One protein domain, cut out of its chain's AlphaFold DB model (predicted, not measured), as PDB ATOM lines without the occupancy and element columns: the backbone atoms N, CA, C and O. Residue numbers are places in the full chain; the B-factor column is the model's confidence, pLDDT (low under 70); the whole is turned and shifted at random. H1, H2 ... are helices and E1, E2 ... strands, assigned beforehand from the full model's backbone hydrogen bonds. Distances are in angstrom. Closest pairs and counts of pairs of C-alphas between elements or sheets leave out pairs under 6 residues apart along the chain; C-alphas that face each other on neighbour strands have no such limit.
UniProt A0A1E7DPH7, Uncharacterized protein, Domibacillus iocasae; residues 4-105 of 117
ATOM      1  N   ILE A   4      71.783  15.881 -37.776       95.00
ATOM      2  CA  ILE A   4      72.595  14.804 -38.369       95.00
ATOM      3  C   ILE A   4      71.670  13.699 -38.883       95.00
ATOM      4  O   ILE A   4      70.863  13.149 -38.134       95.00
ATOM      5  N   ILE A   5      71.821  13.336 -40.155       95.75
ATOM      6  CA  ILE A   5      71.010  12.343 -40.855       95.75
ATOM      7  C   ILE A   5      71.881  11.183 -41.314       95.75
ATOM      8  O   ILE A   5      72.843  11.351 -42.057       95.75
ATOM      9  N   ARG A   6      71.520   9.975 -40.881       95.31
ATOM     10  CA  ARG A   6      72.208   8.743 -41.278       95.31
ATOM     11  C   ARG A   6      71.720   8.279 -42.642       95.31
ATOM     12  O   ARG A   6      70.518   8.184 -42.864       95.31
ATOM     13  N   VAL A   7      72.657   7.930 -43.512       94.50
ATOM     14  CA  VAL A   7      72.436   7.439 -44.877       94.50
ATOM     15  C   VAL A   7      73.201   6.130 -45.047       94.50
ATOM     16  O   VAL A   7      74.298   5.984 -44.522       94.50
ATOM     17  N   ASN A   8      72.638   5.143 -45.740       93.06
ATOM     18  CA  ASN A   8      73.350   3.892 -46.040       93.06
ATOM     19  C   ASN A   8      73.204   3.415 -47.489       93.06
ATOM     20  O   ASN A   8      73.647   2.314 -47.812       93.06
ATOM     21  N   ARG A   9      72.533   4.201 -48.334       90.44
ATOM     22  CA  ARG A   9      72.317   3.885 -49.745       90.44
ATOM     23  C   ARG A   9      71.938   5.125 -50.545       90.44
ATOM     24  O   ARG A   9      71.309   6.044 -50.015       90.44
ATOM     25  N   PHE A  10      72.220   5.074 -51.840       90.19
ATOM     26  CA  PHE A  10      71.637   5.960 -52.844       90.19
ATOM     27  C   PHE A  10      70.367   5.296 -53.408       90.19
ATOM     28  O   PHE A  10      70.370   4.093 -53.665       90.19
ATOM     29  N   VAL A  11      69.254   6.030 -53.533       82.50
ATOM     30  CA  VAL A  11      67.923   5.452 -53.872       82.50
ATOM     31  C   VAL A  11      67.400   5.907 -55.237       82.50
ATOM     32  O   VAL A  11      66.389   5.412 -55.722       82.50
ATOM     33  N   GLY A  12      68.111   6.820 -55.884       71.50
ATOM     34  CA  GLY A  12      67.678   7.434 -57.124       71.50
ATOM     35  C   GLY A  12      68.730   8.392 -57.621       71.50
ATOM     36  O   GLY A  12      69.064   9.348 -56.922       71.50
ATOM     37  N   VAL A  13      69.290   8.112 -58.793       78.06
ATOM     38  CA  VAL A  13      70.362   8.923 -59.363       78.06
ATOM     39  C   VAL A  13      70.053   9.279 -60.803       78.06
ATOM     40  O   VAL A  13      69.897   8.429 -61.675       78.06
ATOM     41  N   SER A  14      69.971  10.579 -61.053       84.00
ATOM     42  CA  SER A  14      69.932  11.146 -62.391       84.00
ATOM     43  C   SER A  14      71.118  12.080 -62.535       84.00
ATOM     44  O   SER A  14      71.013  13.286 -62.327       84.00
ATOM     45  N   TYR A  15      72.274  11.523 -62.889       81.88
ATOM     46  CA  TYR A  15      73.521  12.288 -63.004       81.88
ATOM     47  C   TYR A  15      73.484  13.328 -64.125       81.88
ATOM     48  O   TYR A  15      74.177  14.341 -64.082       81.88
ATOM     49  N   THR A  16      72.646  13.121 -65.142       79.50
ATOM     50  CA  THR A  16      72.417  14.125 -66.186       79.50
ATOM     51  C   THR A  16      71.704  15.359 -65.642       79.50
ATOM     52  O   THR A  16      71.969  16.458 -66.130       79.50
ATOM     53  N   LYS A  17      70.843  15.189 -64.632       82.44
ATOM     54  CA  LYS A  17      70.109  16.257 -63.939       82.44
ATOM     55  C   LYS A  17      70.723  16.633 -62.582       82.44
ATOM     56  O   LYS A  17      70.190  17.525 -61.935       82.44
ATOM     57  N   GLY A  18      71.800  15.959 -62.169       83.94
ATOM     58  CA  GLY A  18      72.456  16.104 -60.867       83.94
ATOM     59  C   GLY A  18      71.594  15.739 -59.668       83.94
ATOM     60  O   GLY A  18      71.877  16.210 -58.582       83.94
ATOM     61  N   LYS A  19      70.531  14.950 -59.851       91.44
ATOM     62  CA  LYS A  19      69.596  14.629 -58.768       91.44
ATOM     63  C   LYS A  19      70.001  13.333 -58.097       91.44
ATOM     64  O   LYS A  19      70.033  12.300 -58.768       91.44
ATOM     65  N   ILE A  20      70.300  13.398 -56.805       92.56
ATOM     66  CA  ILE A  20      70.766  12.253 -56.020       92.56
ATOM     67  C   ILE A  20      69.916  12.137 -54.761       92.56
ATOM     68  O   ILE A  20      69.751  13.096 -54.006       92.56
ATOM     69  N   ALA A  21      69.367  10.944 -54.563       93.06
ATOM     70  CA  ALA A  21      68.525  10.592 -53.436       93.06
ATOM     71  C   ALA A  21      69.287   9.748 -52.419       93.06
ATOM     72  O   ALA A  21      69.949   8.772 -52.782       93.06
ATOM     73  N   PHE A  22      69.106  10.060 -51.144       93.94
ATOM     74  CA  PHE A  22      69.644   9.303 -50.026       93.94
ATOM     75  C   PHE A  22      68.561   8.468 -49.348       93.94
ATOM     76  O   PHE A  22      67.389   8.843 -49.254       93.94
ATOM     77  N   GLY A  23      68.971   7.309 -48.847       92.75
ATOM     78  CA  GLY A  23      68.113   6.417 -48.090       92.75
ATOM     79  C   GLY A  23      68.816   5.839 -46.879       92.75
ATOM     80  O   GLY A  23      70.044   5.756 -46.816       92.75
ATOM     81  N   TYR A  24      68.001   5.394 -45.932       93.69
ATOM     82  CA  TYR A  24      68.449   4.656 -44.767       93.69
ATOM     83  C   TYR A  24      67.537   3.456 -44.543       93.69
ATOM     84  O   TYR A  24      66.315   3.588 -44.419       93.69
ATOM     85  N   LYS A  25      68.126   2.257 -44.508       88.69
ATOM     86  CA  LYS A  25      67.387   0.985 -44.476       88.69
ATOM     87  C   LYS A  25      66.420   0.893 -45.670       88.69
ATOM     88  O   LYS A  25      66.861   0.919 -46.812       88.69
ATOM     89  N   LYS A  26      65.112   0.768 -45.420       86.44
ATOM     90  CA  LYS A  26      64.065   0.676 -46.453       86.44
ATOM     91  C   LYS A  26      63.358   2.012 -46.721       86.44
ATOM     92  O   LYS A  26      62.439   2.036 -47.530       86.44
ATOM     93  N   ALA A  27      63.788   3.104 -46.084       89.19
ATOM     94  CA  ALA A  27      63.140   4.408 -46.173       89.19
ATOM     95  C   ALA A  27      64.011   5.449 -46.894       89.19
ATOM     96  O   ALA A  27      65.238   5.326 -46.971       89.19
ATOM     97  N   ILE A  28      63.345   6.475 -47.421       90.44
ATOM     98  CA  ILE A  28      63.962   7.735 -47.838       90.44
ATOM     99  C   ILE A  28      64.239   8.570 -46.581       90.44
ATOM    100  O   ILE A  28      63.441   8.557 -45.644       90.44
ATOM    101  N   VAL A  29      65.383   9.256 -46.534       92.94
ATOM    102  CA  VAL A  29      65.732  10.140 -45.405       92.94
ATOM    103  C   VAL A  29      65.050  11.509 -45.551       92.94
ATOM    104  O   VAL A  29      64.738  11.895 -46.676       92.94
ATOM    105  N   PRO A  30      64.812  12.264 -44.461       92.44
ATOM    106  CA  PRO A  30      64.209  13.597 -44.553       92.44
ATOM    107  C   PRO A  30      65.125  14.617 -45.253       92.44
ATOM    108  O   PRO A  30      66.301  14.352 -45.507       92.44
ATOM    109  N   TYR A  31      64.592  15.824 -45.470       92.88
ATOM    110  CA  TYR A  31      65.266  16.974 -46.096       92.88
ATOM    111  C   TYR A  31      65.492  16.830 -47.601       92.88
ATOM    112  O   TYR A  31      66.446  17.375 -48.158       92.88
ATOM    113  N   GLU A  32      64.571  16.140 -48.260       92.06
ATOM    114  CA  GLU A  32      64.410  16.178 -49.700       92.06
ATOM    115  C   GLU A  32      64.144  17.612 -50.200       92.06
ATOM    116  O   GLU A  32      63.432  18.401 -49.571       92.06
ATOM    117  N   LEU A  33      64.741  17.946 -51.343       90.88
ATOM    118  CA  LEU A  33      64.524  19.196 -52.075       90.88
ATOM    119  C   LEU A  33      63.233  19.152 -52.897       90.88
ATOM    120  O   LEU A  33      62.612  20.177 -53.165       90.88
ATOM    121  N   GLY A  34      62.833  17.955 -53.311       88.94
ATOM    122  CA  GLY A  34      61.631  17.715 -54.089       88.94
ATOM    123  C   GLY A  34      61.643  16.318 -54.683       88.94
ATOM    124  O   GLY A  34      62.387  15.444 -54.238       88.94
ATOM    125  N   VAL A  35      60.834  16.124 -55.722       86.94
ATOM    126  CA  VAL A  35      60.660  14.837 -56.401       86.94
ATOM    127  C   VAL A  35      61.058  14.958 -57.875       86.94
ATOM    128  O   VAL A  35      60.863  15.995 -58.514       86.94
ATOM    129  N   HIS A  36      61.661  13.909 -58.426       82.56
ATOM    130  CA  HIS A  36      61.920  13.754 -59.851       82.56
ATOM    131  C   HIS A  36      61.430  12.390 -60.328       82.56
ATOM    132  O   HIS A  36      61.941  11.358 -59.900       82.56
ATOM    133  N   GLY A  37      60.431  12.398 -61.214       80.50
ATOM    134  CA  GLY A  37      59.660  11.188 -61.493       80.50
ATOM    135  C   GLY A  37      58.920  10.776 -60.224       80.50
ATOM    136  O   GLY A  37      58.158  11.569 -59.682       80.50
ATOM    137  N   GLU A  38      59.216   9.584 -59.718       80.00
ATOM    138  CA  GLU A  38      58.630   9.035 -58.486       80.00
ATOM    139  C   GLU A  38      59.613   9.040 -57.301       80.00
ATOM    140  O   GLU A  38      59.328   8.488 -56.241       80.00
ATOM    141  N   GLN A  39      60.797   9.643 -57.465       81.25
ATOM    142  CA  GLN A  39      61.873   9.576 -56.475       81.25
ATOM    143  C   GLN A  39      62.188  10.953 -55.894       81.25
ATOM    144  O   GLN A  39      62.455  11.911 -56.624       81.25
ATOM    145  N   ALA A  40      62.171  11.055 -54.566       89.06
ATOM    146  CA  ALA A  40      62.670  12.229 -53.857       89.06
ATOM    147  C   ALA A  40      64.182  12.391 -54.085       89.06
ATOM    148  O   ALA A  40      64.872  11.393 -54.254       89.06
ATOM    149  N   TYR A  41      64.706  13.617 -54.068       92.50
ATOM    150  CA  TYR A  41      66.149  13.882 -54.162       92.50
ATOM    151  C   TYR A  41      66.608  14.858 -53.076       92.50
ATOM    152  O   TYR A  41      65.849  15.731 -52.654       92.50
ATOM    153  N   HIS A  42      67.853  14.711 -52.625       94.12
ATOM    154  CA  HIS A  42      68.450  15.475 -51.519       94.12
ATOM    155  C   HIS A  42      69.551  16.412 -51.985       94.12
ATOM    156  O   HIS A  42      69.801  17.418 -51.328       94.12
ATOM    157  N   VAL A  43      70.190  16.067 -53.100       94.06
ATOM    158  CA  VAL A  43      71.268  16.823 -53.733       94.06
ATOM    159  C   VAL A  43      70.859  17.117 -55.169       94.06
ATOM    160  O   VAL A  43      70.362  16.219 -55.863       94.06
ATOM    161  N   ASP A  44      71.057  18.358 -55.599       93.88
ATOM    162  CA  ASP A  44      70.946  18.786 -56.991       93.88
ATOM    163  C   ASP A  44      72.300  19.244 -57.577       93.88
ATOM    164  O   ASP A  44      73.356  19.120 -56.956       93.88
ATOM    165  N   MET A  45      72.289  19.764 -58.809       91.19
ATOM    166  CA  MET A  45      73.512  20.254 -59.454       91.19
ATOM    167  C   MET A  45      74.162  21.439 -58.733       91.19
ATOM    168  O   MET A  45      75.380  21.584 -58.833       91.19
ATOM    169  N   ASP A  46      73.392  22.299 -58.068       93.38
ATOM    170  CA  ASP A  46      73.935  23.474 -57.387       93.38
ATOM    171  C   ASP A  46      74.576  23.074 -56.061       93.38
ATOM    172  O   ASP A  46      75.681  23.526 -55.756       93.38
ATOM    173  N   ASP A  47      73.983  22.122 -55.339       94.75
ATOM    174  CA  ASP A  47      74.658  21.484 -54.210       94.75
ATOM    175  C   ASP A  47      75.954  20.797 -54.647       94.75
ATOM    176  O   ASP A  47      76.981  20.963 -53.995       94.75
ATOM    177  N   LEU A  48      75.936  20.050 -55.761       93.75
ATOM    178  CA  LEU A  48      77.141  19.393 -56.274       93.75
ATOM    179  C   LEU A  48      78.239  20.404 -56.600       93.75
ATOM    180  O   LEU A  48      79.386  20.161 -56.247       93.75
ATOM    181  N   ARG A  49      77.907  21.538 -57.226       93.81
ATOM    182  CA  ARG A  49      78.869  22.625 -57.489       93.81
ATOM    183  C   ARG A  49      79.502  23.130 -56.199       93.81
ATOM    184  O   ARG A  49      80.720  23.150 -56.087       93.81
ATOM    185  N   ILE A  50      78.677  23.446 -55.201       94.50
ATOM    186  CA  ILE A  50      79.148  23.927 -53.897       94.50
ATOM    187  C   ILE A  50      80.053  22.890 -53.222       94.50
ATOM    188  O   ILE A  50      81.077  23.247 -52.642       94.50
ATOM    189  N   LEU A  51      79.681  21.609 -53.274       94.88
ATOM    190  CA  LEU A  51      80.470  20.534 -52.683       94.88
ATOM    191  C   LEU A  51      81.792  20.319 -53.420       94.88
ATOM    192  O   LEU A  51      82.803  20.131 -52.754       94.88
ATOM    193  N   ILE A  52      81.805  20.390 -54.753       94.19
ATOM    194  CA  ILE A  52      83.032  20.316 -55.557       94.19
ATOM    195  C   ILE A  52      83.961  21.484 -55.210       94.19
ATOM    196  O   ILE A  52      85.141  21.266 -54.961       94.19
ATOM    197  N   ASP A  53      83.437  22.707 -55.129       94.19
ATOM    198  CA  ASP A  53      84.253  23.891 -54.839       94.19
ATOM    199  C   ASP A  53      84.842  23.853 -53.418       94.19
ATOM    200  O   ASP A  53      85.971  24.285 -53.194       94.19
ATOM    201  N   ARG A  54      84.093  23.316 -52.445       94.56
ATOM    202  CA  ARG A  54      84.553  23.174 -51.051       94.56
ATOM    203  C   ARG A  54      85.458  21.967 -50.833       94.56
ATOM    204  O   ARG A  54      86.306  21.997 -49.944       94.56
ATOM    205  N   HIS A  55      85.255  20.906 -51.604       93.62
ATOM    206  CA  HIS A  55      85.913  19.617 -51.426       93.62
ATOM    207  C   HIS A  55      86.402  19.046 -52.767       93.62
ATOM    208  O   HIS A  55      86.008  17.937 -53.145       93.62
ATOM    209  N   PRO A  56      87.308  19.752 -53.470       92.00
ATOM    210  CA  PRO A  56      87.762  19.344 -54.800       92.00
ATOM    211  C   PRO A  56      88.518  18.008 -54.791       92.00
ATOM    212  O   PRO A  56      88.581  17.331 -55.806       92.00
ATOM    213  N   ASN A  57      89.045  17.594 -53.632       89.56
ATOM    214  CA  ASN A  57      89.725  16.306 -53.466       89.56
ATOM    215  C   ASN A  57      88.760  15.106 -53.426       89.56
ATOM    216  O   ASN A  57      89.216  13.967 -53.498       89.56
ATOM    217  N   TYR A  58      87.454  15.339 -53.254       90.12
ATOM    218  CA  TYR A  58      86.437  14.285 -53.154       90.12
ATOM    219  C   TYR A  58      85.551  14.202 -54.389       90.12
ATOM    220  O   TYR A  58      85.010  13.145 -54.679       90.12
ATOM    221  N   LEU A  59      85.321  15.327 -55.060       91.19
ATOM    222  CA  LEU A  59      84.402  15.433 -56.183       91.19
ATOM    223  C   LEU A  59      85.042  16.313 -57.249       91.19
ATOM    224  O   LEU A  59      85.598  17.361 -56.928       91.19
ATOM    225  N   SER A  60      84.871  15.956 -58.520       90.69
ATOM    226  CA  SER A  60      85.306  16.815 -59.625       90.69
ATOM    227  C   SER A  60      84.209  17.062 -60.661       90.69
ATOM    228  O   SER A  60      83.248  16.302 -60.810       90.69
ATOM    229  N   TYR A  61      84.324  18.186 -61.373       91.44
ATOM    230  CA  TYR A  61      83.387  18.571 -62.425       91.44
ATOM    231  C   TYR A  61      83.380  17.573 -63.586       91.44
ATOM    232  O   TYR A  61      84.392  16.957 -63.924       91.44
ATOM    233  N   TYR A  62      82.241  17.456 -64.276       90.69
ATOM    234  CA  TYR A  62      82.155  16.600 -65.455       90.69
ATOM    235  C   TYR A  62      83.121  17.051 -66.563       90.69
ATOM    236  O   TYR A  62      82.870  18.017 -67.283       90.69
ATOM    237  N   ASN A  63      84.176  16.268 -66.768       88.50
ATOM    238  CA  ASN A  63      85.044  16.345 -67.934       88.50
ATOM    239  C   ASN A  63      84.785  15.170 -68.894       88.50
ATOM    240  O   ASN A  63      85.031  14.015 -68.549       88.50
ATOM    241  N   LYS A  64      84.330  15.453 -70.123       88.12
ATOM    242  CA  LYS A  64      84.033  14.417 -71.134       88.12
ATOM    243  C   LYS A  64      85.257  13.569 -71.510       88.12
ATOM    244  O   LYS A  64      85.086  12.394 -71.817       88.12
ATOM    245  N   ARG A  65      86.469  14.137 -71.485       86.81
ATOM    246  CA  ARG A  65      87.705  13.415 -71.836       86.81
ATOM    247  C   ARG A  65      88.089  12.377 -70.782       86.81
ATOM    248  O   ARG A  65      88.599  11.329 -71.142       86.81
ATOM    249  N   ILE A  66      87.819  12.674 -69.511       84.19
ATOM    250  CA  ILE A  66      88.146  11.797 -68.379       84.19
ATOM    251  C   ILE A  66      87.020  10.788 -68.151       84.19
ATOM    252  O   ILE A  66      87.257   9.597 -67.993       84.19
ATOM    253  N   HIS A  67      85.774  11.261 -68.150       85.25
ATOM    254  CA  HIS A  67      84.648  10.459 -67.690       85.25
ATOM    255  C   HIS A  67      83.886   9.736 -68.799       85.25
ATOM    256  O   HIS A  67      83.043   8.908 -68.484       85.25
ATOM    257  N   MET A  68      84.114  10.050 -70.078       85.06
ATOM    258  CA  MET A  68      83.384   9.525 -71.250       85.06
ATOM    259  C   MET A  68      81.887   9.900 -71.304       85.06
ATOM    260  O   MET A  68      81.421  10.441 -72.308       85.06
ATOM    261  N   THR A  69      81.122   9.647 -70.237       88.31
ATOM    262  CA  THR A  69      79.686   9.926 -70.109       88.31
ATOM    263  C   THR A  69      79.344  10.499 -68.731       88.31
ATOM    264  O   THR A  69      80.034  10.252 -67.742       88.31
ATOM    265  N   ARG A  70      78.224  11.231 -68.632       87.81
ATOM    266  CA  ARG A  70      77.714  11.709 -67.332       87.81
ATOM    267  C   ARG A  70      77.315  10.572 -66.394       87.81
ATOM    268  O   ARG A  70      77.379  10.751 -65.187       87.81
ATOM    269  N   ALA A  71      76.910   9.424 -66.938       86.75
ATOM    270  CA  ALA A  71      76.580   8.254 -66.134       86.75
ATOM    271  C   ALA A  71      77.823   7.672 -65.456       86.75
ATOM    272  O   ALA A  71      77.812   7.417 -64.256       86.75
ATOM    273  N   TYR A  72      78.915   7.534 -66.210       85.62
ATOM    274  CA  TYR A  72      80.192   7.074 -65.672       85.62
ATOM    275  C   TYR A  72      80.778   8.066 -64.658       85.62
ATOM    276  O   TYR A  72      81.219   7.649 -63.591       85.62
ATOM    277  N   TRP A  73      80.731   9.370 -64.953       89.00
ATOM    278  CA  TRP A  73      81.084  10.424 -63.993       89.00
ATOM    279  C   TRP A  73      80.269  10.311 -62.706       89.00
ATOM    280  O   TRP A  73      80.815  10.253 -61.613       89.00
ATOM    281  N   GLY A  74      78.951  10.217 -62.836       88.50
ATOM    282  CA  GLY A  74      78.059  10.133 -61.697       88.50
ATOM    283  C   GLY A  74      78.343   8.945 -60.785       88.50
ATOM    284  O   GLY A  74      78.486   9.113 -59.579       88.50
ATOM    285  N   LYS A  75      78.485   7.755 -61.370       85.94
ATOM    286  CA  LYS A  75      78.693   6.522 -60.607       85.94
ATOM    287  C   LYS A  75      80.078   6.439 -59.961       85.94
ATOM    288  O   LYS A  75      80.187   5.987 -58.830       85.94
ATOM    289  N   ASN A  76      81.131   6.848 -60.671       84.38
ATOM    290  CA  ASN A  76      82.514   6.609 -60.230       84.38
ATOM    291  C   ASN A  76      83.181   7.808 -59.550       84.38
ATOM    292  O   ASN A  76      84.203   7.634 -58.898       84.38
ATOM    293  N   ASN A  77      82.636   9.010 -59.719       88.44
ATOM    294  CA  ASN A  77      83.155  10.226 -59.100       88.44
ATOM    295  C   ASN A  77      82.132  10.766 -58.100       88.44
ATOM    296  O   ASN A  77      82.420  10.837 -56.913       88.44
ATOM    297  N   ILE A  78      80.894  11.027 -58.532       91.81
ATOM    298  CA  ILE A  78      79.924  11.690 -57.653       91.81
ATOM    299  C   ILE A  78      79.444  10.800 -56.505       91.81
ATOM    300  O   ILE A  78      79.502  11.224 -55.356       91.81
ATOM    301  N   GLU A  79      78.992   9.573 -56.760       91.88
ATOM    302  CA  GLU A  79      78.569   8.692 -55.659       91.88
ATOM    303  C   GLU A  79      79.729   8.341 -54.728       91.88
ATOM    304  O   GLU A  79      79.556   8.337 -53.511       91.88
ATOM    305  N   VAL A  80      80.910   8.071 -55.292       90.38
ATOM    306  CA  VAL A  80      82.122   7.724 -54.532       90.38
ATOM    307  C   VAL A  80      82.556   8.889 -53.649       90.38
ATOM    308  O   VAL A  80      82.777   8.713 -52.453       90.38
ATOM    309  N   GLY A  81      82.618  10.088 -54.219       92.12
ATOM    310  CA  GLY A  81      82.965  11.306 -53.508       92.12
ATOM    311  C   GLY A  81      81.957  11.663 -52.428       92.12
ATOM    312  O   GLY A  81      82.345  11.959 -51.303       92.12
ATOM    313  N   LEU A  82      80.656  11.566 -52.720       93.75
ATOM    314  CA  LEU A  82      79.609  11.785 -51.720       93.75
ATOM    315  C   LEU A  82      79.682  10.752 -50.594       93.75
ATOM    316  O   LEU A  82      79.502  11.117 -49.437       93.75
ATOM    317  N   TYR A  83      79.957   9.484 -50.907       93.50
ATOM    318  CA  TYR A  83      80.178   8.447 -49.901       93.50
ATOM    319  C   TYR A  83      81.326   8.825 -48.956       93.50
ATOM    320  O   TYR A  83      81.137   8.796 -47.741       93.50
ATOM    321  N   TRP A  84      82.480   9.231 -49.491       92.00
ATOM    322  CA  TRP A  84      83.635   9.615 -48.678       92.00
ATOM    323  C   TRP A  84      83.397  10.910 -47.896       92.00
ATOM    324  O   TRP A  84      83.653  10.954 -46.698       92.00
ATOM    325  N   LEU A  85      82.759  11.916 -48.501       94.56
ATOM    326  CA  LEU A  85      82.322  13.115 -47.779       94.56
ATOM    327  C   LEU A  85      81.383  12.783 -46.615       94.56
ATOM    328  O   LEU A  85      81.421  13.449 -45.586       94.56
ATOM    329  N   MET A  86      80.516  11.783 -46.766       94.88
ATOM    330  CA  MET A  86      79.634  11.327 -45.693       94.88
ATOM    331  C   MET A  86      80.360  10.484 -44.638       94.88
ATOM    332  O   MET A  86      79.964  10.529 -43.474       94.88
ATOM    333  N   GLN A  87      81.370   9.700 -45.023       92.56
ATOM    334  CA  GLN A  87      82.231   8.956 -44.095       92.56
ATOM    335  C   GLN A  87      83.017   9.910 -43.197       92.56
ATOM    336  O   GLN A  87      82.992   9.764 -41.978       92.56
ATOM    337  N   ASP A  88      83.615  10.938 -43.795       92.19
ATOM    338  CA  ASP A  88      84.489  11.887 -43.101       92.19
ATOM    339  C   ASP A  88      83.711  13.038 -42.434       92.19
ATOM    340  O   ASP A  88      84.282  13.921 -41.797       92.19
ATOM    341  N   GLY A  89      82.379  13.042 -42.554       92.81
ATOM    342  CA  GLY A  89      81.511  14.034 -41.918       92.81
ATOM    343  C   GLY A  89      81.542  15.418 -42.581       92.81
ATOM    344  O   GLY A  89      81.172  16.417 -41.964       92.81
ATOM    345  N   HIS A  90      81.938  15.507 -43.843       94.44
ATOM    346  CA  HIS A  90      82.017  16.757 -44.594       94.44
ATOM    347  C   HIS A  90      80.754  17.080 -45.405       94.44
ATOM    348  O   HIS A  90      80.550  18.240 -45.768       94.44
ATOM    349  N   LEU A  91      79.853  16.117 -45.640       95.31
ATOM    350  CA  LEU A  91      78.625  16.367 -46.405       95.31
ATOM    351  C   LEU A  91      77.575  17.152 -45.595       95.31
ATOM    352  O   LEU A  91      76.637  16.583 -45.034       95.31
ATOM    353  N   THR A  92      77.717  18.478 -45.563       95.25
ATOM    354  CA  THR A  92      76.778  19.399 -44.905       95.25
ATOM    355  C   THR A  92      76.086  20.303 -45.917       95.25
ATOM    356  O   THR A  92      76.737  21.010 -46.685       95.25
ATOM    357  N   LEU A  93      74.754  20.324 -45.878       93.94
ATOM    358  CA  LEU A  93      73.904  21.081 -46.792       93.94
ATOM    359  C   LEU A  93      72.935  21.970 -46.011       93.94
ATOM    360  O   LEU A  93      72.419  21.588 -44.960       93.94
ATOM    361  N   TYR A  94      72.667  23.168 -46.528       92.19
ATOM    362  CA  TYR A  94      71.689  24.071 -45.926       92.19
ATOM    363  C   TYR A  94      70.288  23.735 -46.437       92.19
ATOM    364  O   TYR A  94      70.031  23.766 -47.644       92.19
ATOM    365  N   ARG A  95      69.377  23.379 -45.529       92.38
ATOM    366  CA  ARG A  95      68.018  22.917 -45.839       92.38
ATOM    367  C   ARG A  95      67.030  23.502 -44.856       92.38
ATOM    368  O   ARG A  95      67.293  23.504 -43.664       92.38
ATOM    369  N   LYS A  96      65.877  23.971 -45.343       88.19
ATOM    370  CA  LYS A  96      64.778  24.477 -44.494       88.19
ATOM    371  C   LYS A  96      65.263  25.423 -43.372       88.19
ATOM    372  O   LYS A  96      64.781  25.345 -42.251       88.19
ATOM    373  N   ARG A  97      66.200  26.324 -43.703       89.44
ATOM    374  CA  ARG A  97      66.829  27.312 -42.799       89.44
ATOM    375  C   ARG A  97      67.779  26.758 -41.721       89.44
ATOM    376  O   ARG A  97      68.022  27.437 -40.732       89.44
ATOM    377  N   GLN A  98      68.331  25.563 -41.907       92.56
ATOM    378  CA  GLN A  98      69.284  24.960 -40.971       92.56
ATOM    379  C   GLN A  98      70.378  24.166 -41.694       92.56
ATOM    380  O   GLN A  98      70.209  23.755 -42.845       92.56
ATOM    381  N   LEU A  99      71.504  23.937 -41.016       93.19
ATOM    382  CA  LEU A  99      72.580  23.081 -41.526       93.19
ATOM    383  C   LEU A  99      72.300  21.615 -41.184       93.19
ATOM    384  O   LEU A  99      72.244  21.245 -40.009       93.19
ATOM    385  N   VAL A 100      72.167  20.794 -42.224       95.00
ATOM    386  CA  VAL A 100      71.933  19.351 -42.135       95.00
ATOM    387  C   VAL A 100      73.173  18.618 -42.618       95.00
ATOM    388  O   VAL A 100      73.612  18.813 -43.751       95.00
ATOM    389  N   GLN A 101      73.721  17.758 -41.769       96.31
ATOM    390  CA  GLN A 101      74.812  16.867 -42.140       96.31
ATOM    391  C   GLN A 101      74.268  15.491 -42.480       96.31
ATOM    392  O   GLN A 101      73.482  14.918 -41.725       96.31
ATOM    393  N   PHE A 102      74.726  14.945 -43.595       96.12
ATOM    394  CA  PHE A 102      74.475  13.566 -43.973       96.12
ATOM    395  C   PHE A 102      75.727  12.747 -43.667       96.12
ATOM    396  O   PHE A 102      76.821  13.103 -44.098       96.12
ATOM    397  N   ILE A 103      75.567  11.664 -42.908       96.00
ATOM    398  CA  ILE A 103      76.664  10.774 -42.520       96.00
ATOM    399  C   ILE A 103      76.408   9.361 -43.021       96.00
ATOM    400  O   ILE A 103      75.272   8.873 -42.991       96.00
ATOM    401  N   TRP A 104      77.464   8.682 -43.458       94.75
ATOM    402  CA  TRP A 104      77.338   7.316 -43.939       94.75
ATOM    403  C   TRP A 104      77.334   6.359 -42.753       94.75
ATOM    404  O   TRP A 104      78.237   6.344 -41.927       94.75
ATOM    405  N   SER A 105      76.298   5.536 -42.672       93.06
ATOM    406  CA  SER A 105      76.072   4.541 -41.621       93.06
ATOM    407  C   SER A 105      75.788   3.157 -42.226       93.06
ATOM    408  O   SER A 105      75.109   2.330 -41.614       93.06
TER     409      SER A 105
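AT A GLANCE: This is residues 4 to 105 of the 117 residues of an uncharacterized protein of Domibacillus iocasae (UniProt A0A1E7DPH7). One long helix, H3, runs down the length of the domain, with the three-stranded sheet of E1, E7 and E6 at its last residues and the short helix H2 at its other end. The hairpin E2 and E3 runs along one side of H3, the small hairpin E4 and E5 lies beyond E3, and H1 is on another side of the body. The printed part has 102 residues, with three named helices and seven named strands in the order E1 E2 E3 E4 E5 H1 H2 H3 E6 E7; the class is mixed, helices and strands. The largest sheet has the order E1 E7 E6 and is mixed; the pairs E2 with E3 and E4 with E5 are antiparallel. The whole is compact, with a radius of gyration of the C-alphas of 12.7 A and spans of 36 by 29 by 24 A.

HOW THE PARTS SIT: Start at E1, residues 4 to 7, an edge strand parallel to E7, residues 98 to 104; N 5 and O 101 are 2.8 A apart. E6, residues 92 to 95, forms a hairpin with E7, with N 93 and O 100 at 2.8 A. This sheet is only just strongly twisted, its C-alphas up to 4.0 A off the best plane. E1 runs on into E2, residues 9 to 14, at 81 degrees. E2 forms a hairpin with E3, residues 19 to 24, where N 11 and O 21 are 2.9 A apart. Next look at the hairpin of E4, residues 34 to 36, and E5, residues 39 to 41: N 36 and O 39 are 2.8 A apart, and the closest C-alphas of E3 and E5, Ala 21 and Tyr 41, are 4.1 A apart. H1, residues 45 to 54, and H3, residues 70 to 87, are near each other, and each only grazes the sheet of E1, E7 and E6. The closest C-alphas of H3 and E7 are Met 86 and Ile 103, at 4.4 A. H2, residues 64 to 67, is close to H3 but not clearly touching, with the C-alphas of His 67 and Trp 73 at 5.1 A. Every O i to N i+4 pair is within hydrogen-bond range in H1, and 12 of 14 are in H3; H2 is too short for such a pair.

IN THESE COORDINATES: Find C-alpha 4 at (72.595, 14.804, -38.369), where E1 begins. E2 is 14.8 A long and E3 17.2 A. H1 measures 14.2 A. Find C-alpha 70 at (77.714, 11.709, -67.332); from there H3 runs 23.8 A. E7, 19.6 A, ends at C-alpha 104, (77.338, 7.316, -43.939).

THE WHOLE: The two C-alphas farthest apart, Arg 65 and Arg 97, are 38.4 A apart. The printed part has no cut and no long link. Its mean pLDDT is 90.4, and no printed residue is under 70.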